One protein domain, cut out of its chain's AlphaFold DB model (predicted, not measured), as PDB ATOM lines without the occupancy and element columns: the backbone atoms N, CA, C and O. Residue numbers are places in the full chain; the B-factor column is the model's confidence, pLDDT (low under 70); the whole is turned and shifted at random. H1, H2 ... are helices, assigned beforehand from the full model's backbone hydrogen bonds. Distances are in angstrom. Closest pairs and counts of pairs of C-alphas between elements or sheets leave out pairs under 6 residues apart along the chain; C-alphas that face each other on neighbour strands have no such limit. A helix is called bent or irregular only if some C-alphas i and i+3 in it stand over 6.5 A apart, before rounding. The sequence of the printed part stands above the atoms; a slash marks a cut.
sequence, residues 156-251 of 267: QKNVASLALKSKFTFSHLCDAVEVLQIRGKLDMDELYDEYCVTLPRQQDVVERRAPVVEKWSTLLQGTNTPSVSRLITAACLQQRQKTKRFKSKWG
ATOM      1  N   GLN A 156      76.395 226.381 236.660       76.81
ATOM      2  CA  GLN A 156      77.112 227.639 236.489       76.81
ATOM      3  C   GLN A 156      78.596 227.511 236.825       76.81
ATOM      4  O   GLN A 156      79.394 228.152 236.150       76.81
ATOM      5  N   LYS A 157      78.968 226.681 237.810       79.44
ATOM      6  CA  LYS A 157      80.375 226.428 238.152       79.44
ATOM      7  C   LYS A 157      81.075 225.686 237.013       79.44
ATOM      8  O   LYS A 157      82.114 226.139 236.542       79.44
ATOM      9  N   ASN A 158      80.448 224.626 236.507       80.69
ATOM     10  CA  ASN A 158      81.054 223.742 235.508       80.69
ATOM     11  C   ASN A 158      81.143 224.369 234.105       80.69
ATOM     12  O   ASN A 158      82.081 224.094 233.364       80.69
ATOM     13  N   VAL A 159      80.241 225.298 233.755       84.81
ATOM     14  CA  VAL A 159      80.331 226.059 232.491       84.81
ATOM     15  C   VAL A 159      81.037 227.414 232.630       84.81
ATOM     16  O   VAL A 159      81.194 228.119 231.632       84.81
ATOM     17  N   ALA A 160      81.463 227.823 233.835       86.56
ATOM     18  CA  ALA A 160      82.095 229.132 234.059       86.56
ATOM     19  C   ALA A 160      83.397 229.300 233.265       86.56
ATOM     20  O   ALA A 160      83.707 230.398 232.799       86.56
ATOM     21  N   SER A 161      84.136 228.205 233.085       86.44
ATOM     22  CA  SER A 161      85.343 228.127 232.258       86.44
ATOM     23  C   SER A 161      85.088 228.578 230.814       86.44
ATOM     24  O   SER A 161      85.931 229.251 230.216       86.44
ATOM     25  N   LEU A 162      83.883 228.326 230.285       88.75
ATOM     26  CA  LEU A 162      83.479 228.724 228.937       88.75
ATOM     27  C   LEU A 162      83.258 230.238 228.792       88.75
ATOM     28  O   LEU A 162      83.070 230.732 227.684       88.75
ATOM     29  N   ALA A 163      83.297 231.008 229.883       88.50
ATOM     30  CA  ALA A 163      83.256 232.467 229.822       88.50
ATOM     31  C   ALA A 163      84.600 233.099 229.409       88.50
ATOM     32  O   ALA A 163      84.662 234.317 229.250       88.50
ATOM     33  N   LEU A 164      85.675 232.308 229.262       89.25
ATOM     34  CA  LEU A 164      87.001 232.768 228.813       89.25
ATOM     35  C   LEU A 164      87.547 233.959 229.629       89.25
ATOM     36  O   LEU A 164      88.166 234.891 229.099       89.25
ATOM     37  N   LYS A 165      87.276 233.940 230.943       88.19
ATOM     38  CA  LYS A 165      87.825 234.890 231.932       88.19
ATOM     39  C   LYS A 165      89.225 234.495 232.400       88.19
ATOM     40  O   LYS A 165      89.990 235.340 232.844       88.19
ATOM     41  N   SER A 166      89.535 233.211 232.295       89.94
ATOM     42  CA  SER A 166      90.827 232.603 232.568       89.94
ATOM     43  C   SER A 166      91.066 231.503 231.539       89.94
ATOM     44  O   SER A 166      90.144 231.111 230.818       89.94
ATOM     45  N   LYS A 167      92.291 230.975 231.494       90.38
ATOM     46  CA  LYS A 167      92.564 229.740 230.754       90.38
ATOM     47  C   LYS A 167      91.677 228.609 231.255       90.38
ATOM     48  O   LYS A 167      91.319 228.578 232.438       90.38
ATOM     49  N   PHE A 168      91.378 227.673 230.365       92.38
ATOM     50  CA  PHE A 168      90.645 226.469 230.713       92.38
ATOM     51  C   PHE A 168      91.445 225.217 230.348       92.38
ATOM     52  O   PHE A 168      92.202 225.187 229.378       92.38
ATOM     53  N   THR A 169      91.295 224.184 231.170       94.88
ATOM     54  CA  THR A 169      91.903 222.870 230.972       94.88
ATOM     55  C   THR A 169      90.924 221.952 230.248       94.88
ATOM     56  O   THR A 169      89.730 222.248 230.175       94.88
ATOM     57  N   PHE A 170      91.410 220.815 229.750       95.69
ATOM     58  CA  PHE A 170      90.534 219.788 229.190       95.69
ATOM     59  C   PHE A 170      89.508 219.272 230.215       95.69
ATOM     60  O   PHE A 170      88.349 219.087 229.865       95.69
ATOM     61  N   SER A 171      89.890 219.161 231.497       95.12
ATOM     62  CA  SER A 171      88.963 218.794 232.584       95.12
ATOM     63  C   SER A 171      87.736 219.700 232.614       95.12
ATOM     64  O   SER A 171      86.621 219.204 232.669       95.12
ATOM     65  N   HIS A 172      87.920 221.017 232.469       93.81
ATOM     66  CA  HIS A 172      86.791 221.944 232.439       93.81
ATOM     67  C   HIS A 172      85.835 221.693 231.261       93.81
ATOM     68  O   HIS A 172      84.646 221.985 231.371       93.81
ATOM     69  N   LEU A 173      86.339 221.196 230.124       93.81
ATOM     70  CA  LEU A 173      85.489 220.810 229.000       93.81
ATOM     71  C   LEU A 173      84.734 219.514 229.306       93.81
ATOM     72  O   LEU A 173      83.543 219.446 229.022       93.81
ATOM     73  N   CYS A 174      85.388 218.524 229.921       93.56
ATOM     74  CA  CYS A 174      84.733 217.298 230.382       93.56
ATOM     75  C   CYS A 174      83.609 217.604 231.381       93.56
ATOM     76  O   CYS A 174      82.487 217.139 231.193       93.56
ATOM     77  N   ASP A 175      83.875 218.451 232.377       91.81
ATOM     78  CA  ASP A 175      82.888 218.860 233.381       91.81
ATOM     79  C   ASP A 175      81.683 219.547 232.720       91.81
ATOM     80  O   ASP A 175      80.525 219.269 233.040       91.81
ATOM     81  N   ALA A 176      81.938 220.412 231.732       91.56
ATOM     82  CA  ALA A 176      80.879 221.044 230.957       91.56
ATOM     83  C   ALA A 176      80.072 220.019 230.141       91.56
ATOM     84  O   ALA A 176      78.845 220.100 230.122       91.56
ATOM     85  N   VAL A 177      80.723 219.045 229.497       93.12
ATOM     86  CA  VAL A 177      80.062 217.972 228.730       93.12
ATOM     87  C   VAL A 177      79.137 217.133 229.613       93.12
ATOM     88  O   VAL A 177      78.000 216.862 229.212       93.12
ATOM     89  N   GLU A 178      79.600 216.751 230.804       91.44
ATOM     90  CA  GLU A 178      78.830 215.958 231.768       91.44
ATOM     91  C   GLU A 178      77.595 216.725 232.248       91.44
ATOM     92  O   GLU A 178      76.468 216.233 232.186       91.44
ATOM     93  N   VAL A 179      77.771 217.989 232.633       89.00
ATOM     94  CA  VAL A 179      76.677 218.808 233.172       89.00
ATOM     95  C   VAL A 179      75.686 219.263 232.093       89.00
ATOM     96  O   VAL A 179      74.504 219.487 232.373       89.00
ATOM     97  N   LEU A 180      76.133 219.363 230.840       88.06
ATOM     98  CA  LEU A 180      75.266 219.568 229.676       88.06
ATOM     99  C   LEU A 180      74.609 218.268 229.190       88.06
ATOM    100  O   LEU A 180      73.724 218.329 228.337       88.06
ATOM    101  N   GLN A 181      75.015 217.108 229.717       90.50
ATOM    102  CA  GLN A 181      74.527 215.784 229.319       90.50
ATOM    103  C   GLN A 181      74.642 215.535 227.803       90.50
ATOM    104  O   GLN A 181      73.787 214.896 227.185       90.50
ATOM    105  N   ILE A 182      75.707 216.053 227.177       91.25
ATOM    106  CA  ILE A 182      75.945 215.914 225.729       91.25
ATOM    107  C   ILE A 182      76.991 214.856 225.384       91.25
ATOM    108  O   ILE A 182      77.300 214.684 224.208       91.25
ATOM    109  N   ARG A 183      77.498 214.118 226.377       91.19
ATOM    110  CA  ARG A 183      78.538 213.097 226.192       91.19
ATOM    111  C   ARG A 183      78.200 212.076 225.104       91.19
ATOM    112  O   ARG A 183      79.056 211.740 224.307       91.19
ATOM    113  N   GLY A 184      76.944 211.635 225.010       90.31
ATOM    114  CA  GLY A 184      76.511 210.688 223.970       90.31
ATOM    115  C   GLY A 184      76.373 211.280 222.558       90.31
ATOM    116  O   GLY A 184      76.035 210.557 221.628       90.31
ATOM    117  N   LYS A 185      76.569 212.593 222.389       89.75
ATOM    118  CA  LYS A 185      76.440 213.323 221.112       89.75
ATOM    119  C   LYS A 185      77.762 213.940 220.654       89.75
ATOM    120  O   LYS A 185      77.793 214.673 219.659       89.75
ATOM    121  N   LEU A 186      78.821 213.706 221.417       92.88
ATOM    122  CA  LEU A 186      80.122 214.306 221.227       92.88
ATOM    123  C   LEU A 186      81.170 213.201 221.179       92.88
ATOM    124  O   LEU A 186      81.140 212.287 221.999       92.88
ATOM    125  N   ASP A 187      82.088 213.309 220.231       94.31
ATOM    126  CA  ASP A 187      83.292 212.496 220.237       94.31
ATOM    127  C   ASP A 187      84.290 213.140 221.215       94.31
ATOM    128  O   ASP A 187      84.635 214.318 221.083       94.31
ATOM    129  N   MET A 188      84.671 212.398 222.258       94.00
ATOM    130  CA  MET A 188      85.559 212.899 223.313       94.00
ATOM    131  C   MET A 188      87.021 212.950 222.873       94.00
ATOM    132  O   MET A 188      87.759 213.798 223.382       94.00
ATOM    133  N   ASP A 189      87.419 212.088 221.938       95.44
ATOM    134  CA  ASP A 189      88.774 212.065 221.393       95.44
ATOM    135  C   ASP A 189      88.939 213.246 220.428       95.44
ATOM    136  O   ASP A 189      89.859 214.051 220.578       95.44
ATOM    137  N   GLU A 190      87.952 213.461 219.548       95.94
ATOM    138  CA  GLU A 190      87.897 214.647 218.681       95.94
ATOM    139  C   GLU A 190      87.888 215.945 219.511       95.94
ATOM    140  O   GLU A 190      88.610 216.895 219.208       95.94
ATOM    141  N   LEU A 191      87.125 215.993 220.614       95.19
ATOM    142  CA  LEU A 191      87.125 217.145 221.523       95.19
ATOM    143  C   LEU A 191      88.516 217.418 222.117       95.19
ATOM    144  O   LEU A 191      88.884 218.583 222.294       95.19
ATOM    145  N   TYR A 192      89.271 216.374 222.464       96.44
ATOM    146  CA  TYR A 192      90.621 216.519 223.006       96.44
ATOM    147  C   TYR A 192      91.600 217.056 221.956       96.44
ATOM    148  O   TYR A 192      92.371 217.981 222.242       96.44
ATOM    149  N   ASP A 193      91.530 216.541 220.731       95.88
ATOM    150  CA  ASP A 193      92.353 217.014 219.617       95.88
ATOM    151  C   ASP A 193      92.062 218.487 219.306       95.88
ATOM    152  O   ASP A 193      92.970 219.320 219.210       95.88
ATOM    153  N   GLU A 194      90.783 218.851 219.250       95.12
ATOM    154  CA  GLU A 194      90.349 220.232 219.069       95.12
ATOM    155  C   GLU A 194      90.806 221.142 220.215       95.12
ATOM    156  O   GLU A 194      91.266 222.265 219.983       95.12
ATOM    157  N   TYR A 195      90.731 220.665 221.460       95.00
ATOM    158  CA  TYR A 195      91.260 221.390 222.612       95.00
ATOM    159  C   TYR A 195      92.746 221.715 222.423       95.00
ATOM    160  O   TYR A 195      93.137 222.875 222.595       95.00
ATOM    161  N   CYS A 196      93.550 220.738 221.996       94.75
ATOM    162  CA  CYS A 196      94.975 220.927 221.731       94.75
ATOM    163  C   CYS A 196      95.228 222.002 220.662       94.75
ATOM    164  O   CYS A 196      96.130 222.825 220.826       94.75
ATOM    165  N   VAL A 197      94.396 222.064 219.617       94.12
ATOM    166  CA  VAL A 197      94.474 223.104 218.572       94.12
ATOM    167  C   VAL A 197      94.153 224.499 219.123       94.12
ATOM    168  O   VAL A 197      94.778 225.486 218.725       94.12
ATOM    169  N   THR A 198      93.206 224.612 220.059       91.00
ATOM    170  CA  THR A 198      92.838 225.911 220.656       91.00
ATOM    171  C   THR A 198      93.839 226.410 221.701       91.00
ATOM    172  O   THR A 198      93.937 227.620 221.921       91.00
ATOM    173  N   LEU A 199      94.598 225.510 222.335       91.50
ATOM    174  CA  LEU A 199      95.443 225.792 223.501       91.50
ATOM    175  C   LEU A 199      96.438 226.952 223.287       91.50
ATOM    176  O   LEU A 199      96.457 227.858 224.127       91.50
ATOM    177  N   PRO A 200      97.197 227.027 222.170       91.06
ATOM    178  CA  PRO A 200      98.148 228.118 221.936       91.06
ATOM    179  C   PRO A 200      97.489 229.500 221.856       91.06
ATOM    180  O   PRO A 200      98.118 230.503 222.169       91.06
ATOM    181  N   ARG A 201      96.213 229.554 221.458       90.25
ATOM    182  CA  ARG A 201      95.461 230.795 221.219       90.25
ATOM    183  C   ARG A 201      94.689 231.276 222.448       90.25
ATOM    184  O   ARG A 201      94.146 232.380 222.446       90.25
ATOM    185  N   GLN A 202      94.620 230.471 223.512       90.88
ATOM    186  CA  GLN A 202      93.821 230.813 224.691       90.88
ATOM    187  C   GLN A 202      94.339 232.051 225.428       90.88
ATOM    188  O   GLN A 202      93.525 232.835 225.907       90.88
ATOM    189  N   GLN A 203      95.664 232.236 225.538       87.50
ATOM    190  CA  GLN A 203      96.236 233.375 226.273       87.50
ATOM    191  C   GLN A 203      95.763 234.702 225.669       87.50
ATOM    192  O   GLN A 203      95.181 235.523 226.378       87.50
ATOM    193  N   ASP A 204      95.919 234.855 224.356       88.50
ATOM    194  CA  ASP A 204      95.575 236.079 223.630       88.50
ATOM    195  C   ASP A 204      94.082 236.418 223.757       88.50
ATOM    196  O   ASP A 204      93.680 237.575 223.904       88.50
ATOM    197  N   VAL A 205      93.229 235.390 223.742       90.44
ATOM    198  CA  VAL A 205      91.774 235.541 223.847       90.44
ATOM    199  C   VAL A 205      91.334 235.866 225.280       90.44
ATOM    200  O   VAL A 205      90.402 236.652 225.491       90.44
ATOM    201  N   VAL A 206      91.993 235.294 226.288       90.25
ATOM    202  CA  VAL A 206      91.699 235.570 227.702       90.25
ATOM    203  C   VAL A 206      92.067 237.011 228.058       90.25
ATOM    204  O   VAL A 206      91.260 237.693 228.693       90.25
ATOM    205  N   GLU A 207      93.212 237.505 227.585       90.56
ATOM    206  CA  GLU A 207      93.675 238.876 227.839       90.56
ATOM    207  C   GLU A 207      92.857 239.946 227.105       90.56
ATOM    208  O   GLU A 207      92.739 241.082 227.581       90.56
ATOM    209  N   ARG A 208      92.229 239.598 225.976       90.06
ATOM    210  CA  ARG A 208      91.353 240.520 225.248       90.06
ATOM    211  C   ARG A 208      90.182 240.995 226.110       90.06
ATOM    212  O   ARG A 208      89.402 240.205 226.647       90.06
ATOM    213  N   ARG A 209      89.979 242.315 226.144       90.38
ATOM    214  CA  ARG A 209      88.751 242.950 226.650       90.38
ATOM    215  C   ARG A 209      87.674 242.937 225.565       90.38
ATOM    216  O   ARG A 209      87.366 243.967 224.983       90.38
ATOM    217  N   ALA A 210      87.143 241.751 225.287       90.00
ATOM    218  CA  ALA A 210      86.077 241.534 224.313       90.00
ATOM    219  C   ALA A 210      84.921 240.726 224.937       90.00
ATOM    220  O   ALA A 210      85.156 239.963 225.885       90.00
ATOM    221  N   PRO A 211      83.683 240.863 224.425       90.06
ATOM    222  CA  PRO A 211      82.571 239.989 224.780       90.06
ATOM    223  C   PRO A 211      82.910 238.507 224.568       90.06
ATOM    224  O   PRO A 211      83.639 238.146 223.646       90.06
ATOM    225  N   VAL A 212      82.322 237.626 225.383       87.94
ATOM    226  CA  VAL A 212      82.565 236.167 225.336       87.94
ATOM    227  C   VAL A 212      82.328 235.581 223.937       87.94
ATOM    228  O   VAL A 212      83.074 234.714 223.496       87.94
ATOM    229  N   VAL A 213      81.330 236.090 223.209       88.38
ATOM    230  CA  VAL A 213      81.013 235.650 221.840       88.38
ATOM    231  C   VAL A 213      82.148 235.972 220.863       88.38
ATOM    232  O   VAL A 213      82.550 235.113 220.086       88.38
ATOM    233  N   GLU A 214      82.710 237.180 220.924       88.56
ATOM    234  CA  GLU A 214      83.835 237.584 220.068       88.56
ATOM    235  C   GLU A 214      85.115 236.824 220.414       88.56
ATOM    236  O   GLU A 214      85.891 236.466 219.525       88.56
ATOM    237  N   LYS A 215      85.317 236.534 221.704       92.94
ATOM    238  CA  LYS A 215      86.422 235.699 222.179       92.94
ATOM    239  C   LYS A 215      86.360 234.295 221.581       92.94
ATOM    240  O   LYS A 215      87.350 233.845 221.013       92.94
ATOM    241  N   TRP A 216      85.202 233.636 221.646       93.00
ATOM    242  CA  TRP A 216      85.010 232.327 221.018       93.00
ATOM    243  C   TRP A 216      85.118 232.387 219.501       93.00
ATOM    244  O   TRP A 216      85.789 231.544 218.921       93.00
ATOM    245  N   SER A 217      84.533 233.406 218.866       90.69
ATOM    246  CA  SER A 217      84.670 233.610 217.421       90.69
ATOM    247  C   SER A 217      86.142 233.690 217.016       90.69
ATOM    248  O   SER A 217      86.570 232.948 216.143       90.69
ATOM    249  N   THR A 218      86.945 234.492 217.726       92.19
ATOM    250  CA  THR A 218      88.395 234.605 217.494       92.19
ATOM    251  C   THR A 218      89.113 233.276 217.731       92.19
ATOM    252  O   THR A 218      89.966 232.888 216.937       92.19
ATOM    253  N   LEU A 219      88.794 232.583 218.830       91.69
ATOM    254  CA  LEU A 219      89.471 231.342 219.207       91.69
ATOM    255  C   LEU A 219      89.258 230.247 218.156       91.69
ATOM    256  O   LEU A 219      90.208 229.546 217.812       91.69
ATOM    257  N   LEU A 220      88.031 230.150 217.640       91.31
ATOM    258  CA  LEU A 220      87.610 229.151 216.658       91.31
ATOM    259  C   LEU A 220      87.857 229.604 215.205       91.31
ATOM    260  O   LEU A 220      87.655 228.843 214.258       91.31
ATOM    261  N   GLN A 221      88.278 230.855 214.993       91.56
ATOM    262  CA  GLN A 221      88.482 231.392 213.653       91.56
ATOM    263  C   GLN A 221      89.629 230.661 212.952       91.56
ATOM    264  O   GLN A 221      90.780 230.668 213.402       91.56
ATOM    265  N   GLY A 222      89.322 230.046 211.810       84.81
ATOM    266  CA  GLY A 222      90.306 229.302 211.028       84.81
ATOM    267  C   GLY A 222      90.769 228.000 211.690       84.81
ATOM    268  O   GLY A 222      91.810 227.478 211.301       84.81
ATOM    269  N   THR A 223      90.031 227.483 212.678       87.44
ATOM    270  CA  THR A 223      90.218 226.129 213.214       87.44
ATOM    271  C   THR A 223      89.027 225.259 212.827       87.44
ATOM    272  O   THR A 223      87.882 225.705 212.871       87.44
ATOM    273  N   ASN A 224      89.276 224.006 212.447       87.62
ATOM    274  CA  ASN A 224      88.206 223.030 212.265       87.62
ATOM    275  C   ASN A 224      87.904 222.384 213.621       87.62
ATOM    276  O   ASN A 224      88.543 221.406 213.987       87.62
ATOM    277  N   THR A 225      87.011 223.004 214.395       89.50
ATOM    278  CA  THR A 225      86.706 222.596 215.779       89.50
ATOM    279  C   THR A 225      85.199 222.383 216.001       89.50
ATOM    280  O   THR A 225      84.549 223.185 216.694       89.50
ATOM    281  N   PRO A 226      84.585 221.381 215.340       89.62
ATOM    282  CA  PRO A 226      83.152 221.107 215.428       89.62
ATOM    283  C   PRO A 226      82.683 220.633 216.813       89.62
ATOM    284  O   PRO A 226      81.562 220.964 217.208       89.62
ATOM    285  N   SER A 227      83.477 219.881 217.572       90.88
ATOM    286  CA  SER A 227      83.126 219.384 218.912       90.88
ATOM    287  C   SER A 227      83.122 220.491 219.964       90.88
ATOM    288  O   SER A 227      82.131 220.667 220.678       90.88
ATOM    289  N   VAL A 228      84.154 221.329 219.998       89.88
ATOM    290  CA  VAL A 228      84.201 222.526 220.847       89.88
ATOM    291  C   VAL A 228      83.048 223.473 220.487       89.88
ATOM    292  O   VAL A 228      82.356 223.975 221.373       89.88
ATOM    293  N   SER A 229      82.754 223.652 219.194       90.88
ATOM    294  CA  SER A 229      81.623 224.478 218.736       90.88
ATOM    295  C   SER A 229      80.264 223.937 219.199       90.88
ATOM    296  O   SER A 229      79.410 224.704 219.661       90.88
ATOM    297  N   ARG A 230      80.058 222.614 219.121       91.12
ATOM    298  CA  ARG A 230      78.853 221.933 219.626       91.12
ATOM    299  C   ARG A 230      78.686 222.133 221.131       91.12
ATOM    300  O   ARG A 230      77.589 222.480 221.572       91.12
ATOM    301  N   LEU A 231      79.765 221.980 221.898       90.56
ATOM    302  CA  LEU A 231      79.774 222.181 223.348       90.56
ATOM    303  C   LEU A 231      79.339 223.604 223.730       90.56
ATOM    304  O   LEU A 231      78.429 223.783 224.542       90.56
ATOM    305  N   ILE A 232      79.932 224.624 223.105       90.31
ATOM    306  CA  ILE A 232      79.597 226.033 223.380       90.31
ATOM    307  C   ILE A 232      78.146 226.327 222.995       90.31
ATOM    308  O   ILE A 232      77.412 226.973 223.745       90.31
ATOM    309  N   THR A 233      77.702 225.812 221.847       88.88
ATOM    310  CA  THR A 233      76.321 225.981 221.380       88.88
ATOM    311  C   THR A 233      75.325 225.377 222.370       88.88
ATOM    312  O   THR A 233      74.331 226.022 222.718       88.88
ATOM    313  N   ALA A 234      75.606 224.174 222.881       88.38
ATOM    314  CA  ALA A 234      74.792 223.531 223.908       88.38
ATOM    315  C   ALA A 234      74.731 224.378 225.191       88.38
ATOM    316  O   ALA A 234      73.639 224.644 225.704       88.38
ATOM    317  N   ALA A 235      75.876 224.893 225.650       87.25
ATOM    318  CA  ALA A 235      75.949 225.769 226.819       87.25
ATOM    319  C   ALA A 235      75.105 227.046 226.655       87.25
ATOM    320  O   ALA A 235      74.374 227.451 227.569       87.25
ATOM    321  N   CYS A 236      75.150 227.670 225.476       85.00
ATOM    322  CA  CYS A 236      74.344 228.849 225.159       85.00
ATOM    323  C   CYS A 236      72.838 228.541 225.145       85.00
ATOM    324  O   CYS A 236      72.041 229.302 225.705       85.00
ATOM    325  N   LEU A 237      72.429 227.424 224.536       85.44
ATOM    326  CA  LEU A 237      71.023 227.016 224.484       85.44
ATOM    327  C   LEU A 237      70.463 226.749 225.882       85.44
ATOM    328  O   LEU A 237      69.363 227.207 226.202       85.44
ATOM    329  N   GLN A 238      71.230 226.076 226.736       82.69
ATOM    330  CA  GLN A 238      70.796 225.734 228.086       82.69
ATOM    331  C   GLN A 238      70.676 226.975 228.987       82.69
ATOM    332  O   GLN A 238      69.693 227.107 229.722       82.69
ATOM    333  N   GLN A 239      71.573 227.960 228.851       78.50
ATOM    334  CA  GLN A 239      71.414 229.276 229.493       78.50
ATOM    335  C   GLN A 239      70.140 230.005 229.024       78.50
ATOM    336  O   GLN A 239      69.389 230.575 229.826       78.50
ATOM    337  N   ARG A 240      69.832 229.949 227.721       77.75
ATOM    338  CA  ARG A 240      68.621 230.568 227.161       77.75
ATOM    339  C   ARG A 240      67.336 229.892 227.654       77.75
ATOM    340  O   ARG A 240      66.334 230.566 227.876       77.75
ATOM    341  N   GLN A 241      67.344 228.576 227.845       78.69
ATOM    342  CA  GLN A 241      66.195 227.858 228.403       78.69
ATOM    343  C   GLN A 241      65.961 228.200 229.879       78.69
ATOM    344  O   GLN A 241      64.817 228.445 230.266       78.69
ATOM    345  N   LYS A 242      67.024 228.293 230.691       72.75
ATOM    346  CA  LYS A 242      66.918 228.691 232.108       72.75
ATOM    347  C   LYS A 242      66.352 230.101 232.267       72.75
ATOM    348  O   LYS A 242      65.423 230.306 233.045       72.75
ATOM    349  N   THR A 243      66.833 231.055 231.470       69.25
ATOM    350  CA  THR A 243      66.325 232.440 231.488       69.25
ATOM    351  C   THR A 243      64.870 232.544 231.022       69.25
ATOM    352  O   THR A 243      64.104 233.314 231.597       69.25
ATOM    353  N   LYS A 244      64.448 231.743 230.034       73.31
ATOM    354  CA  LYS A 244      63.035 231.658 229.626       73.31
ATOM    355  C   LYS A 244      62.147 231.068 230.722       73.31
ATOM    356  O   LYS A 244      61.126 231.669 231.027       73.31
ATOM    357  N   ARG A 245      62.541 229.949 231.347       69.50
ATOM    358  CA  ARG A 245      61.789 229.355 232.473       69.50
ATOM    359  C   ARG A 245      61.627 230.340 233.626       69.50
ATOM    360  O   ARG A 245      60.543 230.439 234.189       69.50
ATOM    361  N   PHE A 246      62.681 231.096 233.925       64.38
ATOM    362  CA  PHE A 246      62.627 232.155 234.925       64.38
ATOM    363  C   PHE A 246      61.611 233.242 234.541       64.38
ATOM    364  O   PHE A 246      60.719 233.547 235.324       64.38
ATOM    365  N   LYS A 247      61.670 233.763 233.307       68.25
ATOM    366  CA  LYS A 247      60.705 234.766 232.826       68.25
ATOM    367  C   LYS A 247      59.262 234.258 232.820       68.25
ATOM    368  O   LYS A 247      58.379 235.004 233.212       68.25
ATOM    369  N   SER A 248      59.009 233.013 232.421       69.94
ATOM    370  CA  SER A 248      57.651 232.454 232.388       69.94
ATOM    371  C   SER A 248      57.063 232.200 233.780       69.94
ATOM    372  O   SER A 248      55.869 232.401 233.962       69.94
ATOM    373  N   LYS A 249      57.875 231.800 234.772       65.44
ATOM    374  CA  LYS A 249      57.397 231.555 236.149       65.44
ATOM    375  C   LYS A 249      57.058 232.857 236.900       65.44
ATOM    376  O   LYS A 249      56.229 232.819 237.797       65.44
ATOM    377  N   TRP A 250      57.643 233.993 236.508       57.41
ATOM    378  CA  TRP A 250      57.421 235.297 237.158       57.41
ATOM    379  C   TRP A 250      56.588 236.289 236.332       57.41
ATOM    380  O   TRP A 250      55.879 237.108 236.902       57.41
ATOM    381  N   GLY A 251      56.603 236.192 235.001       53.09
ATOM    382  CA  GLY A 251      55.769 237.016 234.119       53.09
ATOM    383  C   GLY A 251      54.279 236.656 234.150       53.09
ATOM    384  O   GLY A 251      53.473 237.410 233.627       53.09
TER     385      GLY A 251
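This is residues 156 to 251 of the 267 residues of an uncharacterized protein of Dissostichus mawsoni (UniProt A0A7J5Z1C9). Crossed helices make a compact body with one arm: H5 begins packed across H3, and its residues 240 to 251 stick out. H4 folds back on the later part of H3, and short H1 lies in the middle. The 96 printed residues, all helix in class, have H1 to H5 in chain order; the whole is compact, radius of gyration of the C-alphas 13.9 A, spans 45 by 34 by 22 A.

H5, residues 226 to 251, touches H3, residues 188 to 207, about perpendicular at 75 degrees, closest C-alphas Leu 191 and Ser 227, 5.3 A. H5 only just touches H2, residues 170 to 179, with 3 pairs of C-alphas within 8 A, closest Val 177 and Leu 231, 6.8 A. H3 touches H4, residues 212 to 220, with residues 198 to 206 alone, closest C-alphas Val 205 and Lys 215, 5.6 A. H1, residues 160 to 163, is close but not clearly touching H4, closest C-alphas Ala 163 and Val 212, 5.9 A. O i to N i+4 pairs are all within hydrogen-bond range in H2, H4 and H5, 12 of 16 in H3.

H5 spans 36.8 A, from C-alpha 226 at (83.152, 221.107, 215.428) to C-alpha 251 at (55.769, 237.016, 234.119). H3 spans 27.6 A, is irregular, C-alphas 200 and 203 being 7.1 A apart, and has a kink of 62 degrees near residue 201.

The printed part has no cut and no long link; C-alphas 200 and 251, the farthest apart, are 45.0 A apart. Residues 243 and 245 to 251 are under pLDDT 70.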